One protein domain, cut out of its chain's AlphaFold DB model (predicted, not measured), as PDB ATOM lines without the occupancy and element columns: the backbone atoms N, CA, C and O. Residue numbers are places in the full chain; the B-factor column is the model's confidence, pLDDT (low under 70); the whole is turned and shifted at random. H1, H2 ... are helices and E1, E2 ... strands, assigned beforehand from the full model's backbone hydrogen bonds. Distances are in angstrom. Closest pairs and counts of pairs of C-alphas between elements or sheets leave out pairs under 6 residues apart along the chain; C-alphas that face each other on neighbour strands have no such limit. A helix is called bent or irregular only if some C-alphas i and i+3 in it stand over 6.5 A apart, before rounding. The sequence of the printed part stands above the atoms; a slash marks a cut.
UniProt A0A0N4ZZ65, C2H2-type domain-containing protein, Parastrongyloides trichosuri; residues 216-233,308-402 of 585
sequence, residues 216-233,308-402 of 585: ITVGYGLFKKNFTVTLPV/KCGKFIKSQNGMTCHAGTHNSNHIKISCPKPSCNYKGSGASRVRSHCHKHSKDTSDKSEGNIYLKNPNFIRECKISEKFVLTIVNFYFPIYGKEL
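Overview. This is residues 216 to 233 and 308 to 402 of the 585 residues of the protein "C2H2-type domain-containing protein" of Parastrongyloides trichosuri (UniProt A0A0N4ZZ65). One long helix, H4, runs through the body; a two-stranded hairpin, E1 and E2, packs over one side of it, and H1 crosses it near its last residues. A helical hairpin, H2 and H3, reaches away from the other end of H4, and its turn, residues 360 to 365, sticks out. The printed part has 113 residues with two named strands followed by four named helices; the strands form one antiparallel sheet, order E1 - E2, and the class is mostly helix. It is only just compact, close to loose, with a radius of gyration of the C-alphas of 15.4 A and spans of 48 by 32 by 27 A.

Arrangement. E1, residues 216 to 220, and E2, residues 223 to 230, form a hairpin through a tight link; N 218 and O 225 are 2.9 A apart, and N 216 and O 227 2.8 A, within hydrogen-bond range. The closest C-alphas of E1 and H4, residues 374 to 394, are those of Tyr 220 and Ile 382, 6.0 A apart. H1, residues 316 to 327, touches H4 with residues 319 to 324 alone, about perpendicular at 82 degrees; the closest C-alphas, those of Gly 324 and Val 387, are 5.3 A apart. H2, residues 347 to 360, touches H4 with residue 347 alone, at a steep tilt of 39 degrees, opposite ways; the closest C-alphas, those of Ala 347 and Cys 380, are 4.8 A apart. H2 and H3, residues 364 to 371, form a helical hairpin at a shallow tilt of 22 degrees, with the C-alphas of Ser 358 and Gly 367 closest at 3.7 A. H3 and H4 are close but not clearly touching, at 7.0 A between the C-alphas of Leu 371 and Ile 377. H1 and H2 are near each other, while H1 and H3 are apart. In H1 every O i to N i+4 pair is within hydrogen-bond range; H2 has 7 of 10, H4 14 of 17 and H3 0 of 4, with 3 of 5 O i to N i+3 pairs.

Along the chain. E1 begins at C-alpha 216 (0.305, -45.438, 7.707). E2 is 23.0 A long, H1 15.4 A and H2 20.7 A. H4, 30.1 A long, ends at C-alpha 394 (14.374, -41.855, 5.657); it has a kink of 27 degrees near residue 388 and is only just irregular, with C-alphas 389 and 392 6.50 A apart.

Size, cuts and confidence. The C-alphas of Val 233 and Ser 362, the two farthest apart, are 50.4 A from each other. Residues 234 to 307 are not printed, and C-alphas 233 and 308 are 8.6 A apart across the cut. The link from H1 to H2, residues 328 to 346, is long; in it residues 333 to 334 pair with 343 to 344, antiparallel. The mean pLDDT of the printed part is 88.2; residues 364, 366 to 367 and 399 to 402 are under 70.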
ATOM      1  N   ILE A 216       0.444 -46.885   7.578       91.62
ATOM      2  CA  ILE A 216       0.305 -45.438   7.707       91.62
ATOM      3  C   ILE A 216      -1.029 -45.039   7.088       91.62
ATOM      4  O   ILE A 216      -1.250 -45.207   5.888       91.62
ATOM      5  N   THR A 217      -1.918 -44.483   7.903       94.12
ATOM      6  CA  THR A 217      -3.199 -43.944   7.441       94.12
ATOM      7  C   THR A 217      -3.067 -42.454   7.171       94.12
ATOM      8  O   THR A 217      -2.758 -41.679   8.072       94.12
ATOM      9  N   VAL A 218      -3.362 -42.029   5.943       94.12
ATOM     10  CA  VAL A 218      -3.324 -40.616   5.540       94.12
ATOM     11  C   VAL A 218      -4.693 -40.178   5.044       94.12
ATOM     12  O   VAL A 218      -5.342 -40.893   4.280       94.12
ATOM     13  N   GLY A 219      -5.134 -38.995   5.481       90.69
ATOM     14  CA  GLY A 219      -6.449 -38.449   5.149       90.69
ATOM     15  C   GLY A 219      -6.423 -37.109   4.406       90.69
ATOM     16  O   GLY A 219      -5.601 -36.230   4.688       90.69
ATOM     17  N   TYR A 220      -7.377 -36.920   3.493       92.69
ATOM     18  CA  TYR A 220      -7.711 -35.633   2.878       92.69
ATOM     19  C   TYR A 220      -9.237 -35.466   2.809       92.69
ATOM     20  O   TYR A 220      -9.920 -36.184   2.077       92.69
ATOM     21  N   GLY A 221      -9.775 -34.535   3.604       91.75
ATOM     22  CA  GLY A 221     -11.215 -34.451   3.856       91.75
ATOM     23  C   GLY A 221     -11.722 -35.714   4.561       91.75
ATOM     24  O   GLY A 221     -11.102 -36.184   5.513       91.75
ATOM     25  N   LEU A 222     -12.821 -36.283   4.062       90.69
ATOM     26  CA  LEU A 222     -13.395 -37.541   4.563       90.69
ATOM     27  C   LEU A 222     -12.663 -38.794   4.055       90.69
ATOM     28  O   LEU A 222     -12.869 -39.888   4.576       90.69
ATOM     29  N   PHE A 223     -11.801 -38.656   3.046       90.25
ATOM     30  CA  PHE A 223     -11.106 -39.788   2.442       90.25
ATOM     31  C   PHE A 223      -9.866 -40.142   3.249       90.25
ATOM     32  O   PHE A 223      -9.015 -39.284   3.486       90.25
ATOM     33  N   LYS A 224      -9.745 -41.416   3.624       94.06
ATOM     34  CA  LYS A 224      -8.567 -41.989   4.279       94.06
ATOM     35  C   LYS A 224      -8.028 -43.132   3.427       94.06
ATOM     36  O   LYS A 224      -8.805 -43.917   2.890       94.06
ATOM     37  N   LYS A 225      -6.707 -43.222   3.307       94.38
ATOM     38  CA  LYS A 225      -6.012 -44.293   2.591       94.38
ATOM     39  C   LYS A 225      -4.930 -44.866   3.494       94.38
ATOM     40  O   LYS A 225      -4.196 -44.110   4.128       94.38
ATOM     41  N   ASN A 226      -4.876 -46.190   3.563       94.56
ATOM     42  CA  ASN A 226      -3.870 -46.916   4.324       94.56
ATOM     43  C   ASN A 226      -2.742 -47.323   3.383       94.56
ATOM     44  O   ASN A 226      -2.995 -47.807   2.280       94.56
ATOM     45  N   PHE A 227      -1.512 -47.126   3.831       92.38
ATOM     46  CA  PHE A 227      -0.307 -47.479   3.105       92.38
ATOM     47  C   PHE A 227       0.543 -48.387   3.967       92.38
ATOM     48  O   PHE A 227       0.830 -48.054   5.111       92.38
ATOM     49  N   THR A 228       0.978 -49.498   3.400       91.19
ATOM     50  CA  THR A 228       1.930 -50.396   4.038       91.19
ATOM     51  C   THR A 228       3.330 -49.997   3.588       91.19
ATOM     52  O   THR A 228       3.588 -49.906   2.389       91.19
ATOM     53  N   VAL A 229       4.207 -49.674   4.537       89.81
ATOM     54  CA  VAL A 229       5.550 -49.144   4.277       89.81
ATOM     55  C   VAL A 229       6.575 -49.957   5.038       89.81
ATOM     56  O   VAL A 229       6.478 -50.111   6.255       89.81
ATOM     57  N   THR A 230       7.600 -50.425   4.338       87.81
ATOM     58  CA  THR A 230       8.796 -50.976   4.974       87.81
ATOM     59  C   THR A 230       9.680 -49.820   5.420       87.81
ATOM     60  O   THR A 230      10.244 -49.105   4.589       87.81
ATOM     61  N   LEU A 231       9.776 -49.601   6.729       86.00
ATOM     62  CA  LEU A 231      10.663 -48.576   7.273       86.00
ATOM     63  C   LEU A 231      12.117 -49.066   7.232       86.00
ATOM     64  O   LEU A 231      12.350 -50.261   7.431       86.00
ATOM     65  N   PRO A 232      13.100 -48.181   6.990       84.69
ATOM     66  CA  PRO A 232      14.497 -48.538   7.172       84.69
ATOM     67  C   PRO A 232      14.715 -48.835   8.659       84.69
ATOM     68  O   PRO A 232      14.620 -47.952   9.510       84.69
ATOM     69  N   VAL A 233      14.939 -50.106   8.979       73.94
ATOM     70  CA  VAL A 233      15.305 -50.531  10.328       73.94
ATOM     71  C   VAL A 233      16.821 -50.613  10.354       73.94
ATOM     72  O   VAL A 233      17.400 -51.558   9.822       73.94
ATOM     73  N   LYS A 308      18.102 -45.389   3.921       91.50
ATOM     74  CA  LYS A 308      17.956 -46.602   3.111       91.50
ATOM     75  C   LYS A 308      19.014 -46.724   2.018       91.50
ATOM     76  O   LYS A 308      19.508 -47.819   1.767       91.50
ATOM     77  N   CYS A 309      19.318 -45.632   1.317       91.69
ATOM     78  CA  CYS A 309      20.167 -45.668   0.122       91.69
ATOM     79  C   CYS A 309      21.441 -44.827   0.236       91.69
ATOM     80  O   CYS A 309      22.171 -44.709  -0.742       91.69
ATOM     81  N   GLY A 310      21.722 -44.203   1.379       91.56
ATOM     82  CA  GLY A 310      22.925 -43.395   1.590       91.56
ATOM     83  C   GLY A 310      23.043 -42.138   0.740       91.56
ATOM     84  O   GLY A 310      23.969 -41.357   0.948       91.56
ATOM     85  N   LYS A 311      22.142 -41.947  -0.233       91.00
ATOM     86  CA  LYS A 311      22.230 -40.858  -1.193       91.00
ATOM     87  C   LYS A 311      22.101 -39.548  -0.444       91.00
ATOM     88  O   LYS A 311      21.138 -39.344   0.299       91.00
ATOM     89  N   PHE A 312      23.080 -38.688  -0.667       89.88
ATOM     90  CA  PHE A 312      23.106 -37.342  -0.144       89.88
ATOM     91  C   PHE A 312      22.144 -36.453  -0.936       89.88
ATOM     92  O   PHE A 312      22.171 -36.441  -2.169       89.88
ATOM     93  N   ILE A 313      21.274 -35.729  -0.236       90.38
ATOM     94  CA  ILE A 313      20.241 -34.889  -0.834       90.38
ATOM     95  C   ILE A 313      20.285 -33.503  -0.187       90.38
ATOM     96  O   ILE A 313      19.880 -33.323   0.957       90.38
ATOM     97  N   LYS A 314      20.759 -32.516  -0.954       83.06
ATOM     98  CA  LYS A 314      21.074 -31.155  -0.487       83.06
ATOM     99  C   LYS A 314      19.877 -30.375   0.072       83.06
ATOM    100  O   LYS A 314      20.061 -29.526   0.929       83.06
ATOM    101  N   SER A 315      18.662 -30.613  -0.419       85.81
ATOM    102  CA  SER A 315      17.499 -29.773  -0.099       85.81
ATOM    103  C   SER A 315      16.340 -30.565   0.489       85.81
ATOM    104  O   SER A 315      16.115 -31.721   0.130       85.81
ATOM    105  N   GLN A 316      15.534 -29.917   1.331       87.81
ATOM    106  CA  GLN A 316      14.333 -30.516   1.916       87.81
ATOM    107  C   GLN A 316      13.319 -30.957   0.840       87.81
ATOM    108  O   GLN A 316      12.752 -32.054   0.901       87.81
ATOM    109  N   ASN A 317      13.137 -30.139  -0.202       88.06
ATOM    110  CA  ASN A 317      12.331 -30.502  -1.370       88.06
ATOM    111  C   ASN A 317      12.916 -31.720  -2.094       88.06
ATOM    112  O   ASN A 317      12.176 -32.632  -2.469       88.06
ATOM    113  N   GLY A 318      14.243 -31.769  -2.234       90.38
ATOM    114  CA  GLY A 318      14.962 -32.924  -2.751       90.38
ATOM    115  C   GLY A 318      14.707 -34.174  -1.914       90.38
ATOM    116  O   GLY A 318      14.409 -35.218  -2.483       90.38
ATOM    117  N   MET A 319      14.770 -34.087  -0.580       92.62
ATOM    118  CA  MET A 319      14.546 -35.219   0.332       92.62
ATOM    119  C   MET A 319      13.116 -35.742   0.225       92.62
ATOM    120  O   MET A 319      12.896 -36.948   0.116       92.62
ATOM    121  N   THR A 320      12.145 -34.829   0.178       91.56
ATOM    122  CA  THR A 320      10.726 -35.144  -0.039       91.56
ATOM    123  C   THR A 320      10.532 -35.846  -1.375       91.56
ATOM    124  O   THR A 320       9.915 -36.909  -1.447       91.56
ATOM    125  N   CYS A 321      11.097 -35.285  -2.445       90.06
ATOM    126  CA  CYS A 321      11.050 -35.878  -3.774       90.06
ATOM    127  C   CYS A 321      11.712 -37.261  -3.780       90.06
ATOM    128  O   CYS A 321      11.138 -38.215  -4.298       90.06
ATOM    129  N   HIS A 322      12.876 -37.399  -3.147       92.62
ATOM    130  CA  HIS A 322      13.612 -38.651  -3.039       92.62
ATOM    131  C   HIS A 322      12.789 -39.721  -2.313       92.62
ATOM    132  O   HIS A 322      12.568 -40.801  -2.860       92.62
ATOM    133  N   ALA A 323      12.249 -39.409  -1.132       92.44
ATOM    134  CA  ALA A 323      11.370 -40.309  -0.391       92.44
ATOM    135  C   ALA A 323      10.130 -40.699  -1.217       92.44
ATOM    136  O   ALA A 323       9.780 -41.876  -1.298       92.44
ATOM    137  N   GLY A 324       9.519 -39.729  -1.901       90.62
ATOM    138  CA  GLY A 324       8.330 -39.930  -2.728       90.62
ATOM    139  C   GLY A 324       8.553 -40.654  -4.061       90.62
ATOM    140  O   GLY A 324       7.591 -41.046  -4.721       90.62
ATOM    141  N   THR A 325       9.797 -40.818  -4.505       88.38
ATOM    142  CA  THR A 325      10.097 -41.406  -5.823       88.38
ATOM    143  C   THR A 325      10.888 -42.696  -5.731       88.38
ATOM    144  O   THR A 325      10.634 -43.604  -6.513       88.38
ATOM    145  N   HIS A 326      11.800 -42.803  -4.769       88.19
ATOM    146  CA  HIS A 326      12.632 -43.990  -4.577       88.19
ATOM    147  C   HIS A 326      12.107 -44.912  -3.475       88.19
ATOM    148  O   HIS A 326      12.383 -46.111  -3.496       88.19
ATOM    149  N   ASN A 327      11.343 -44.376  -2.518       85.50
ATOM    150  CA  ASN A 327      10.921 -45.136  -1.344       85.50
ATOM    151  C   ASN A 327       9.408 -45.380  -1.259       85.50
ATOM    152  O   ASN A 327       8.988 -46.281  -0.539       85.50
ATOM    153  N   SER A 328       8.582 -44.657  -2.025       77.12
ATOM    154  CA  SER A 328       7.122 -44.833  -2.040       77.12
ATOM    155  C   SER A 328       6.580 -45.483  -3.313       77.12
ATOM    156  O   SER A 328       5.610 -44.997  -3.901       77.12
ATOM    157  N   ASN A 329       7.140 -46.626  -3.717       78.94
ATOM    158  CA  ASN A 329       6.605 -47.419  -4.839       78.94
ATOM    159  C   ASN A 329       5.131 -47.839  -4.638       78.94
ATOM    160  O   ASN A 329       4.451 -48.215  -5.594       78.94
ATOM    161  N   HIS A 330       4.633 -47.735  -3.403       79.38
ATOM    162  CA  HIS A 330       3.263 -48.030  -2.992       79.38
ATOM    163  C   HIS A 330       2.225 -47.002  -3.477       79.38
ATOM    164  O   HIS A 330       1.042 -47.331  -3.556       79.38
ATOM    165  N   ILE A 331       2.629 -45.769  -3.816       85.81
ATOM    166  CA  ILE A 331       1.703 -44.748  -4.327       85.81
ATOM    167  C   ILE A 331       1.916 -44.562  -5.817       85.81
ATOM    168  O   ILE A 331       2.908 -43.983  -6.249       85.81
ATOM    169  N   LYS A 332       0.934 -45.003  -6.600       92.75
ATOM    170  CA  LYS A 332       0.855 -44.724  -8.033       92.75
ATOM    171  C   LYS A 332      -0.339 -43.816  -8.290       92.75
ATOM    172  O   LYS A 332      -1.480 -44.239  -8.122       92.75
ATOM    173  N   ILE A 333      -0.068 -42.577  -8.686       94.44
ATOM    174  CA  ILE A 333      -1.099 -41.640  -9.136       94.44
ATOM    175  C   ILE A 333      -1.223 -41.805 -10.650       94.44
ATOM    176  O   ILE A 333      -0.237 -41.662 -11.375       94.44
ATOM    177  N   SER A 334      -2.423 -42.131 -11.122       96.75
ATOM    178  CA  SER A 334      -2.718 -42.213 -12.554       96.75
ATOM    179  C   SER A 334      -2.922 -40.820 -13.142       96.75
ATOM    180  O   SER A 334      -3.539 -39.961 -12.507       96.75
ATOM    181  N   CYS A 335      -2.441 -40.604 -14.367       96.31
ATOM    182  CA  CYS A 335      -2.819 -39.428 -15.144       96.31
ATOM    183  C   CYS A 335      -4.348 -39.422 -15.354       96.31
ATOM    184  O   CYS A 335      -4.909 -40.457 -15.713       96.31
ATOM    185  N   PRO A 336      -5.044 -38.291 -15.141       95.75
ATOM    186  CA  PRO A 336      -6.486 -38.211 -15.350       95.75
ATOM    187  C   PRO A 336      -6.880 -37.994 -16.822       95.75
ATOM    188  O   PRO A 336      -8.074 -37.960 -17.110       95.75
ATOM    189  N   LYS A 337      -5.924 -37.829 -17.753       93.81
ATOM    190  CA  LYS A 337      -6.225 -37.667 -19.183       93.81
ATOM    191  C   LYS A 337      -6.716 -38.991 -19.785       93.81
ATOM    192  O   LYS A 337      -6.002 -39.994 -19.675       93.81
ATOM    193  N   PRO A 338      -7.876 -39.012 -20.470       92.31
ATOM    194  CA  PRO A 338      -8.329 -40.177 -21.224       92.31
ATOM    195  C   PRO A 338      -7.250 -40.645 -22.202       92.31
ATOM    196  O   PRO A 338      -6.559 -39.817 -22.785       92.31
ATOM    197  N   SER A 339      -7.099 -41.958 -22.393       92.75
ATOM    198  CA  SER A 339      -6.053 -42.607 -23.216       92.75
ATOM    199  C   SER A 339      -4.608 -42.527 -22.700       92.75
ATOM    200  O   SER A 339      -3.731 -43.193 -23.250       92.75
ATOM    201  N   CYS A 340      -4.331 -41.795 -21.614       94.69
ATOM    202  CA  CYS A 340      -2.995 -41.774 -21.031       94.69
ATOM    203  C   CYS A 340      -2.819 -42.867 -19.962       94.69
ATOM    204  O   CYS A 340      -3.416 -42.813 -18.890       94.69
ATOM    205  N   ASN A 341      -1.925 -43.826 -20.216       96.50
ATOM    206  CA  ASN A 341      -1.626 -44.922 -19.282       96.50
ATOM    207  C   ASN A 341      -0.525 -44.591 -18.258       96.50
ATOM    208  O   ASN A 341      -0.077 -45.472 -17.518       96.50
ATOM    209  N   TYR A 342      -0.065 -43.338 -18.206       95.81
ATOM    210  CA  TYR A 342       1.005 -42.941 -17.301       95.81
ATOM    211  C   TYR A 342       0.570 -43.040 -15.834       95.81
ATOM    212  O   TYR A 342      -0.485 -42.539 -15.430       95.81
ATOM    213  N   LYS A 343       1.435 -43.650 -15.022       95.38
ATOM    214  CA  LYS A 343       1.311 -43.729 -13.565       95.38
ATOM    215  C   LYS A 343       2.659 -43.387 -12.953       95.38
ATOM    216  O   LYS A 343       3.658 -44.005 -13.307       95.38
ATOM    217  N   GLY A 344       2.684 -42.434 -12.029       91.12
ATOM    218  CA  GLY A 344       3.918 -42.004 -11.374       91.12
ATOM    219  C   GLY A 344       3.829 -42.058  -9.856       91.12
ATOM    220  O   GLY A 344       2.750 -41.929  -9.273       91.12
ATOM    221  N   SER A 345       4.986 -42.245  -9.225       85.25
ATOM    222  CA  SER A 345       5.187 -42.049  -7.793       85.25
ATOM    223  C   SER A 345       5.509 -40.576  -7.530       85.25
ATOM    224  O   SER A 345       6.480 -40.041  -8.072       85.25
ATOM    225  N   GLY A 346       4.675 -39.916  -6.727       85.69
ATOM    226  CA  GLY A 346       4.840 -38.514  -6.346       85.69
ATOM    227  C   GLY A 346       4.003 -37.534  -7.174       85.69
ATOM    228  O   GLY A 346       4.028 -37.519  -8.405       85.69
ATOM    229  N   ALA A 347       3.281 -36.662  -6.470       91.06
ATOM    230  CA  ALA A 347       2.370 -35.691  -7.072       91.06
ATOM    231  C   ALA A 347       3.064 -34.715  -8.038       91.06
ATOM    232  O   ALA A 347       2.500 -34.393  -9.079       91.06
ATOM    233  N   SER A 348       4.287 -34.266  -7.736       87.88
ATOM    234  CA  SER A 348       5.037 -33.328  -8.585       87.88
ATOM    235  C   SER A 348       5.325 -33.900  -9.975       87.88
ATOM    236  O   SER A 348       5.035 -33.249 -10.978       87.88
ATOM    237  N   ARG A 349       5.807 -35.148 -10.053       89.31
ATOM    238  CA  ARG A 349       6.087 -35.833 -11.326       89.31
ATOM    239  C   ARG A 349       4.824 -36.052 -12.144       89.31
ATOM    240  O   ARG A 349       4.821 -35.774 -13.341       89.31
ATOM    241  N   VAL A 350       3.739 -36.498 -11.506       92.19
ATOM    242  CA  VAL A 350       2.478 -36.721 -12.228       92.19
ATOM    243  C   VAL A 350       1.862 -35.404 -12.687       92.19
ATOM    244  O   VAL A 350       1.398 -35.331 -13.818       92.19
ATOM    245  N   ARG A 351       1.935 -34.331 -11.890       92.81
ATOM    246  CA  ARG A 351       1.537 -32.993 -12.351       92.81
ATOM    247  C   ARG A 351       2.382 -32.537 -13.529       92.81
ATOM    248  O   ARG A 351       1.798 -32.130 -14.523       92.81
ATOM    249  N   SER A 352       3.709 -32.621 -13.450       90.88
ATOM    250  CA  SER A 352       4.602 -32.248 -14.557       90.88
ATOM    251  C   SER A 352       4.262 -33.027 -15.833       90.88
ATOM    252  O   SER A 352       4.127 -32.436 -16.899       90.88
ATOM    253  N   HIS A 353       4.001 -34.331 -15.715       93.56
ATOM    254  CA  HIS A 353       3.489 -35.140 -16.816       93.56
ATOM    255  C   HIS A 353       2.147 -34.610 -17.358       93.56
ATOM    256  O   HIS A 353       2.015 -34.422 -18.562       93.56
ATOM    257  N   CYS A 354       1.171 -34.311 -16.493       92.31
ATOM    258  CA  CYS A 354      -0.116 -33.751 -16.911       92.31
ATOM    259  C   CYS A 354       0.023 -32.403 -17.635       92.31
ATOM    260  O   CYS A 354      -0.717 -32.159 -18.578       92.31
ATOM    261  N   HIS A 355       0.982 -31.556 -17.245       90.38
ATOM    262  CA  HIS A 355       1.239 -30.283 -17.930       90.38
ATOM    263  C   HIS A 355       1.744 -30.478 -19.364       90.38
ATOM    264  O   HIS A 355       1.510 -29.612 -20.200       90.38
ATOM    265  N   LYS A 356       2.410 -31.600 -19.673       91.19
ATOM    266  CA  LYS A 356       2.841 -31.900 -21.049       91.19
ATOM    267  C   LYS A 356       1.642 -32.106 -21.973       91.19
ATOM    268  O   LYS A 356       1.645 -31.594 -23.082       91.19
ATOM    269  N   HIS A 357       0.565 -32.716 -21.474       88.19
ATOM    270  CA  HIS A 357      -0.671 -32.850 -22.250       88.19
ATOM    271  C   HIS A 357      -1.304 -31.515 -22.624       88.19
ATOM    272  O   HIS A 357      -1.949 -31.456 -23.661       88.19
ATOM    273  N   SER A 358      -1.123 -30.479 -21.800       80.00
ATOM    274  CA  SER A 358      -1.593 -29.118 -22.077       80.00
ATOM    275  C   SER A 358      -0.819 -28.428 -23.199       80.00
ATOM    276  O   SER A 358      -1.305 -27.442 -23.742       80.00
ATOM    277  N   LYS A 359       0.407 -28.889 -23.485       78.44
ATOM    278  CA  LYS A 359       1.267 -28.339 -24.539       78.44
ATOM    279  C   LYS A 359       0.975 -28.978 -25.894       78.44
ATOM    280  O   LYS A 359       1.051 -28.298 -26.906       78.44
ATOM    281  N   ASP A 360       0.608 -30.257 -25.893       77.25
ATOM    282  CA  ASP A 360       0.348 -31.019 -27.120       77.25
ATOM    283  C   ASP A 360      -1.045 -30.738 -27.719       77.25
ATOM    284  O   ASP A 360      -1.320 -31.112 -28.858       77.25
ATOM    285  N   THR A 361      -1.947 -30.105 -26.964       70.62
ATOM    286  CA  THR A 361      -3.279 -29.714 -27.439       70.62
ATOM    287  C   THR A 361      -3.270 -28.259 -27.900       70.62
ATOM    288  O   THR A 361      -2.880 -27.374 -27.140       70.62
ATOM    289  N   SER A 362      -3.770 -27.987 -29.110       75.00
ATOM    290  CA  SER A 362      -3.956 -26.616 -29.623       75.00
ATOM    291  C   SER A 362      -4.859 -25.763 -28.721       75.00
ATOM    292  O   SER A 362      -4.775 -24.538 -28.731       75.00
ATOM    293  N   ASP A 363      -5.698 -26.409 -27.911       72.31
ATOM    294  CA  ASP A 363      -6.536 -25.768 -26.911       72.31
ATOM    295  C   ASP A 363      -5.879 -25.811 -25.516       72.31
ATOM    296  O   ASP A 363      -5.939 -26.807 -24.789       72.31
ATOM    297  N   LYS A 364      -5.256 -24.694 -25.112       67.25
ATOM    298  CA  LYS A 364      -4.645 -24.516 -23.778       67.25
ATOM    299  C   LYS A 364      -5.663 -24.663 -22.632       67.25
ATOM    300  O   LYS A 364      -5.260 -24.840 -21.476       67.25
ATOM    301  N   SER A 365      -6.969 -24.583 -22.912       71.44
ATOM    302  CA  SER A 365      -8.010 -24.721 -21.892       71.44
ATOM    303  C   SER A 365      -8.184 -26.172 -21.425       71.44
ATOM    304  O   SER A 365      -8.361 -26.388 -20.221       71.44
ATOM    305  N   GLU A 366      -8.012 -27.166 -22.307       65.88
ATOM    306  CA  GLU A 366      -8.208 -28.589 -21.987       65.88
ATOM    307  C   GLU A 366      -7.183 -29.124 -20.984       65.88
ATOM    308  O   GLU A 366      -7.521 -29.848 -20.043       65.88
ATOM    309  N   GLY A 367      -5.921 -28.721 -21.125       64.50
ATOM    310  CA  GLY A 367      -4.839 -29.147 -20.244       64.50
ATOM    311  C   GLY A 367      -5.068 -28.824 -18.761       64.50
ATOM    312  O   GLY A 367      -4.775 -29.626 -17.867       64.50
ATOM    313  N   ASN A 368      -5.678 -27.668 -18.485       76.31
ATOM    314  CA  ASN A 368      -6.009 -27.242 -17.125       76.31
ATOM    315  C   ASN A 368      -7.192 -28.010 -16.518       76.31
ATOM    316  O   ASN A 368      -7.289 -28.096 -15.291       76.31
ATOM    317  N   ILE A 369      -8.078 -28.593 -17.333       84.56
ATOM    318  CA  ILE A 369      -9.238 -29.361 -16.848       84.56
ATOM    319  C   ILE A 369      -8.765 -30.598 -16.075       84.56
ATOM    320  O   ILE A 369      -9.283 -30.908 -15.002       84.56
ATOM    321  N   TYR A 370      -7.715 -31.261 -16.562       84.12
ATOM    322  CA  TYR A 370      -7.141 -32.456 -15.940       84.12
ATOM    323  C   TYR A 370      -6.537 -32.183 -14.560       84.12
ATOM    324  O   TYR A 370      -6.747 -32.956 -13.624       84.12
ATOM    325  N   LEU A 371      -5.833 -31.059 -14.406       88.19
ATOM    326  CA  LEU A 371      -5.273 -30.629 -13.121       88.19
ATOM    327  C   LEU A 371      -6.360 -30.215 -12.121       88.19
ATOM    328  O   LEU A 371      -6.145 -30.318 -10.914       88.19
ATOM    329  N   LYS A 372      -7.527 -29.791 -12.622       91.50
ATOM    330  CA  LYS A 372      -8.711 -29.439 -11.829       91.50
ATOM    331  C   LYS A 372      -9.584 -30.642 -11.457       91.50
ATOM    332  O   LYS A 372     -10.529 -30.477 -10.691       91.50
ATOM    333  N   ASN A 373      -9.281 -31.848 -11.950       93.44
ATOM    334  CA  ASN A 373     -10.050 -33.047 -11.620       93.44
ATOM    335  C   ASN A 373     -10.007 -33.318 -10.094       93.44
ATOM    336  O   ASN A 373      -8.925 -33.566  -9.551       93.44
ATOM    337  N   PRO A 374     -11.157 -33.332  -9.383       93.44
ATOM    338  CA  PRO A 374     -11.176 -33.463  -7.924       93.44
ATOM    339  C   PRO A 374     -10.559 -34.767  -7.406       93.44
ATOM    340  O   PRO A 374      -9.891 -34.769  -6.370       93.44
ATOM    341  N   ASN A 375     -10.734 -35.877  -8.134       94.00
ATOM    342  CA  ASN A 375     -10.147 -37.166  -7.765       94.00
ATOM    343  C   ASN A 375      -8.620 -37.129  -7.899       94.00
ATOM    344  O   ASN A 375      -7.918 -37.615  -7.013       94.00
ATOM    345  N   PHE A 376      -8.105 -36.514  -8.968       94.75
ATOM    346  CA  PHE A 376      -6.668 -36.336  -9.174       94.75
ATOM    347  C   PHE A 376      -6.040 -35.430  -8.109       94.75
ATOM    348  O   PHE A 376      -5.024 -35.795  -7.517       94.75
ATOM    349  N   ILE A 377      -6.667 -34.283  -7.813       94.75
ATOM    350  CA  ILE A 377      -6.228 -33.373  -6.744       94.75
ATOM    351  C   ILE A 377      -6.182 -34.118  -5.411       94.75
ATOM    352  O   ILE A 377      -5.183 -34.030  -4.693       94.75
ATOM    353  N   ARG A 378      -7.232 -34.885  -5.094       95.19
ATOM    354  CA  ARG A 378      -7.304 -35.691  -3.874       95.19
ATOM    355  C   ARG A 378      -6.170 -36.711  -3.795       95.19
ATOM    356  O   ARG A 378      -5.484 -36.745  -2.778       95.19
ATOM    357  N   GLU A 379      -5.942 -37.513  -4.836       94.81
ATOM    358  CA  GLU A 379      -4.843 -38.496  -4.853       94.81
ATOM    359  C   GLU A 379      -3.476 -37.814  -4.713       94.81
ATOM    360  O   GLU A 379      -2.637 -38.267  -3.934       94.81
ATOM    361  N   CYS A 380      -3.269 -36.674  -5.382       94.81
ATOM    362  CA  CYS A 380      -2.056 -35.876  -5.217       94.81
ATOM    363  C   CYS A 380      -1.877 -35.396  -3.772       94.81
ATOM    364  O   CYS A 380      -0.783 -35.505  -3.227       94.81
ATOM    365  N   LYS A 381      -2.937 -34.894  -3.128       95.44
ATOM    366  CA  LYS A 381      -2.889 -34.402  -1.743       95.44
ATOM    367  C   LYS A 381      -2.648 -35.517  -0.732       95.44
ATOM    368  O   LYS A 381      -1.887 -35.326   0.213       95.44
ATOM    369  N   ILE A 382      -3.263 -36.682  -0.934       94.38
ATOM    370  CA  ILE A 382      -2.992 -37.877  -0.128       94.38
ATOM    371  C   ILE A 382      -1.527 -38.291  -0.302       94.38
ATOM    372  O   ILE A 382      -0.847 -38.528   0.693       94.38
ATOM    373  N   SER A 383      -1.023 -38.323  -1.540       94.12
ATOM    374  CA  SER A 383       0.376 -38.646  -1.821       94.12
ATOM    375  C   SER A 383       1.343 -37.665  -1.165       94.12
ATOM    376  O   SER A 383       2.298 -38.111  -0.549       94.12
ATOM    377  N   GLU A 384       1.112 -36.355  -1.265       94.00
ATOM    378  CA  GLU A 384       1.958 -35.333  -0.630       94.00
ATOM    379  C   GLU A 384       2.026 -35.524   0.885       94.00
ATOM    380  O   GLU A 384       3.113 -35.600   1.450       94.00
ATOM    381  N   LYS A 385       0.868 -35.667   1.540       94.19
ATOM    382  CA  LYS A 385       0.802 -35.900   2.987       94.19
ATOM    383  C   LYS A 385       1.489 -37.198   3.393       94.19
ATOM    384  O   LYS A 385       2.174 -37.235   4.411       94.19
ATOM    385  N   PHE A 386       1.318 -38.255   2.604       93.94
ATOM    386  CA  PHE A 386       2.005 -39.515   2.842       93.94
ATOM    387  C   PHE A 386       3.519 -39.351   2.743       93.94
ATOM    388  O   PHE A 386       4.219 -39.755   3.663       93.94
ATOM    389  N   VAL A 387       4.019 -38.710   1.683       93.62
ATOM    390  CA  VAL A 387       5.456 -38.471   1.498       93.62
ATOM    391  C   VAL A 387       6.028 -37.640   2.645       93.62
ATOM    392  O   VAL A 387       7.049 -38.022   3.207       93.62
ATOM    393  N   LEU A 388       5.339 -36.577   3.066       92.25
ATOM    394  CA  LEU A 388       5.723 -35.781   4.238       92.25
ATOM    395  C   LEU A 388       5.698 -36.579   5.548       92.25
ATOM    396  O   LEU A 388       6.443 -36.271   6.468       92.25
ATOM    397  N   THR A 389       4.857 -37.608   5.644       91.44
ATOM    398  CA  THR A 389       4.849 -38.504   6.807       91.44
ATOM    399  C   THR A 389       6.052 -39.438   6.768       91.44
ATOM    400  O   THR A 389       6.703 -39.644   7.789       91.44
ATOM    401  N   ILE A 390       6.363 -40.003   5.595       92.38
ATOM    402  CA  ILE A 390       7.415 -41.014   5.494       92.38
ATOM    403  C   ILE A 390       8.826 -40.446   5.416       92.38
ATOM    404  O   ILE A 390       9.765 -41.157   5.757       92.38
ATOM    405  N   VAL A 391       8.999 -39.200   4.969       93.75
ATOM    406  CA  VAL A 391      10.328 -38.600   4.787       93.75
ATOM    407  C   VAL A 391      11.132 -38.604   6.089       93.75
ATOM    408  O   VAL A 391      12.311 -38.936   6.048       93.75
ATOM    409  N   ASN A 392      10.477 -38.410   7.239       91.62
ATOM    410  CA  ASN A 392      11.108 -38.470   8.561       91.62
ATOM    411  C   ASN A 392      11.697 -39.848   8.898       91.62
ATOM    412  O   ASN A 392      12.604 -39.928   9.712       91.62
ATOM    413  N   PHE A 393      11.216 -40.936   8.285       91.31
ATOM    414  CA  PHE A 393      11.805 -42.268   8.479       91.31
ATOM    415  C   PHE A 393      13.064 -42.484   7.644       91.31
ATOM    416  O   PHE A 393      13.877 -43.336   7.975       91.31
ATOM    417  N   TYR A 394      13.210 -41.754   6.539       93.12
ATOM    418  CA  TYR A 394      14.374 -41.855   5.657       93.12
ATOM    419  C   TYR A 394      15.419 -40.781   5.955       93.12
ATOM    420  O   TYR A 394      16.586 -40.992   5.646       93.12
ATOM    421  N   PHE A 395      15.005 -39.667   6.553       93.81
ATOM    422  CA  PHE A 395      15.834 -38.530   6.933       93.81
ATOM    423  C   PHE A 395      15.454 -38.138   8.371       93.81
ATOM    424  O   PHE A 395      14.472 -37.418   8.566       93.81
ATOM    425  N   PRO A 396      16.173 -38.642   9.389       87.19
ATOM    426  CA  PRO A 396      15.770 -38.521  10.791       87.19
ATOM    427  C   PRO A 396      15.575 -37.089  11.288       87.19
ATOM    428  O   PRO A 396      14.734 -36.840  12.149       87.19
ATOM    429  N   ILE A 397      16.340 -36.150  10.730       88.56
ATOM    430  CA  ILE A 397      16.350 -34.730  11.098       88.56
ATOM    431  C   ILE A 397      15.759 -33.885   9.950       88.56
ATOM    432  O   ILE A 397      16.280 -32.844   9.560       88.56
ATOM    433  N   TYR A 398      14.669 -34.351   9.343       83.81
ATOM    434  CA  TYR A 398      13.997 -33.620   8.269       83.81
ATOM    435  C   TYR A 398      13.217 -32.399   8.790       83.81
ATOM    436  O   TYR A 398      12.464 -32.485   9.760       83.81
ATOM    437  N   GLY A 399      13.336 -31.268   8.082       68.56
ATOM    438  CA  GLY A 399      12.458 -30.101   8.239       68.56
ATOM    439  C   GLY A 399      12.648 -29.271   9.504       68.56
ATOM    440  O   GLY A 399      11.716 -28.584   9.920       68.56
ATOM    441  N   LYS A 400      13.827 -29.338  10.123       69.06
ATOM    442  CA  LYS A 400      14.190 -28.483  11.255       69.06
ATOM    443  C   LYS A 400      14.858 -27.192  10.766       69.06
ATOM    444  O   LYS A 400      15.596 -27.196   9.786       69.06
ATOM    445  N   GLU A 401      14.585 -26.091  11.458       67.00
ATOM    446  CA  GLU A 401      14.981 -24.731  11.055       67.00
ATOM    447  C   GLU A 401      16.498 -24.498  11.052       67.00
ATOM    448  O   GLU A 401      16.961 -23.554  10.425       67.00
ATOM    449  N   LEU A 402      17.293 -25.395  11.650       61.94
ATOM    450  CA  LEU A 402      18.760 -25.351  11.572       61.94
ATOM    451  C   LEU A 402      19.306 -25.255  10.139       61.94
ATOM    452  O   LEU A 402      20.421 -24.771   9.944       61.94
TER     453      LEU A 402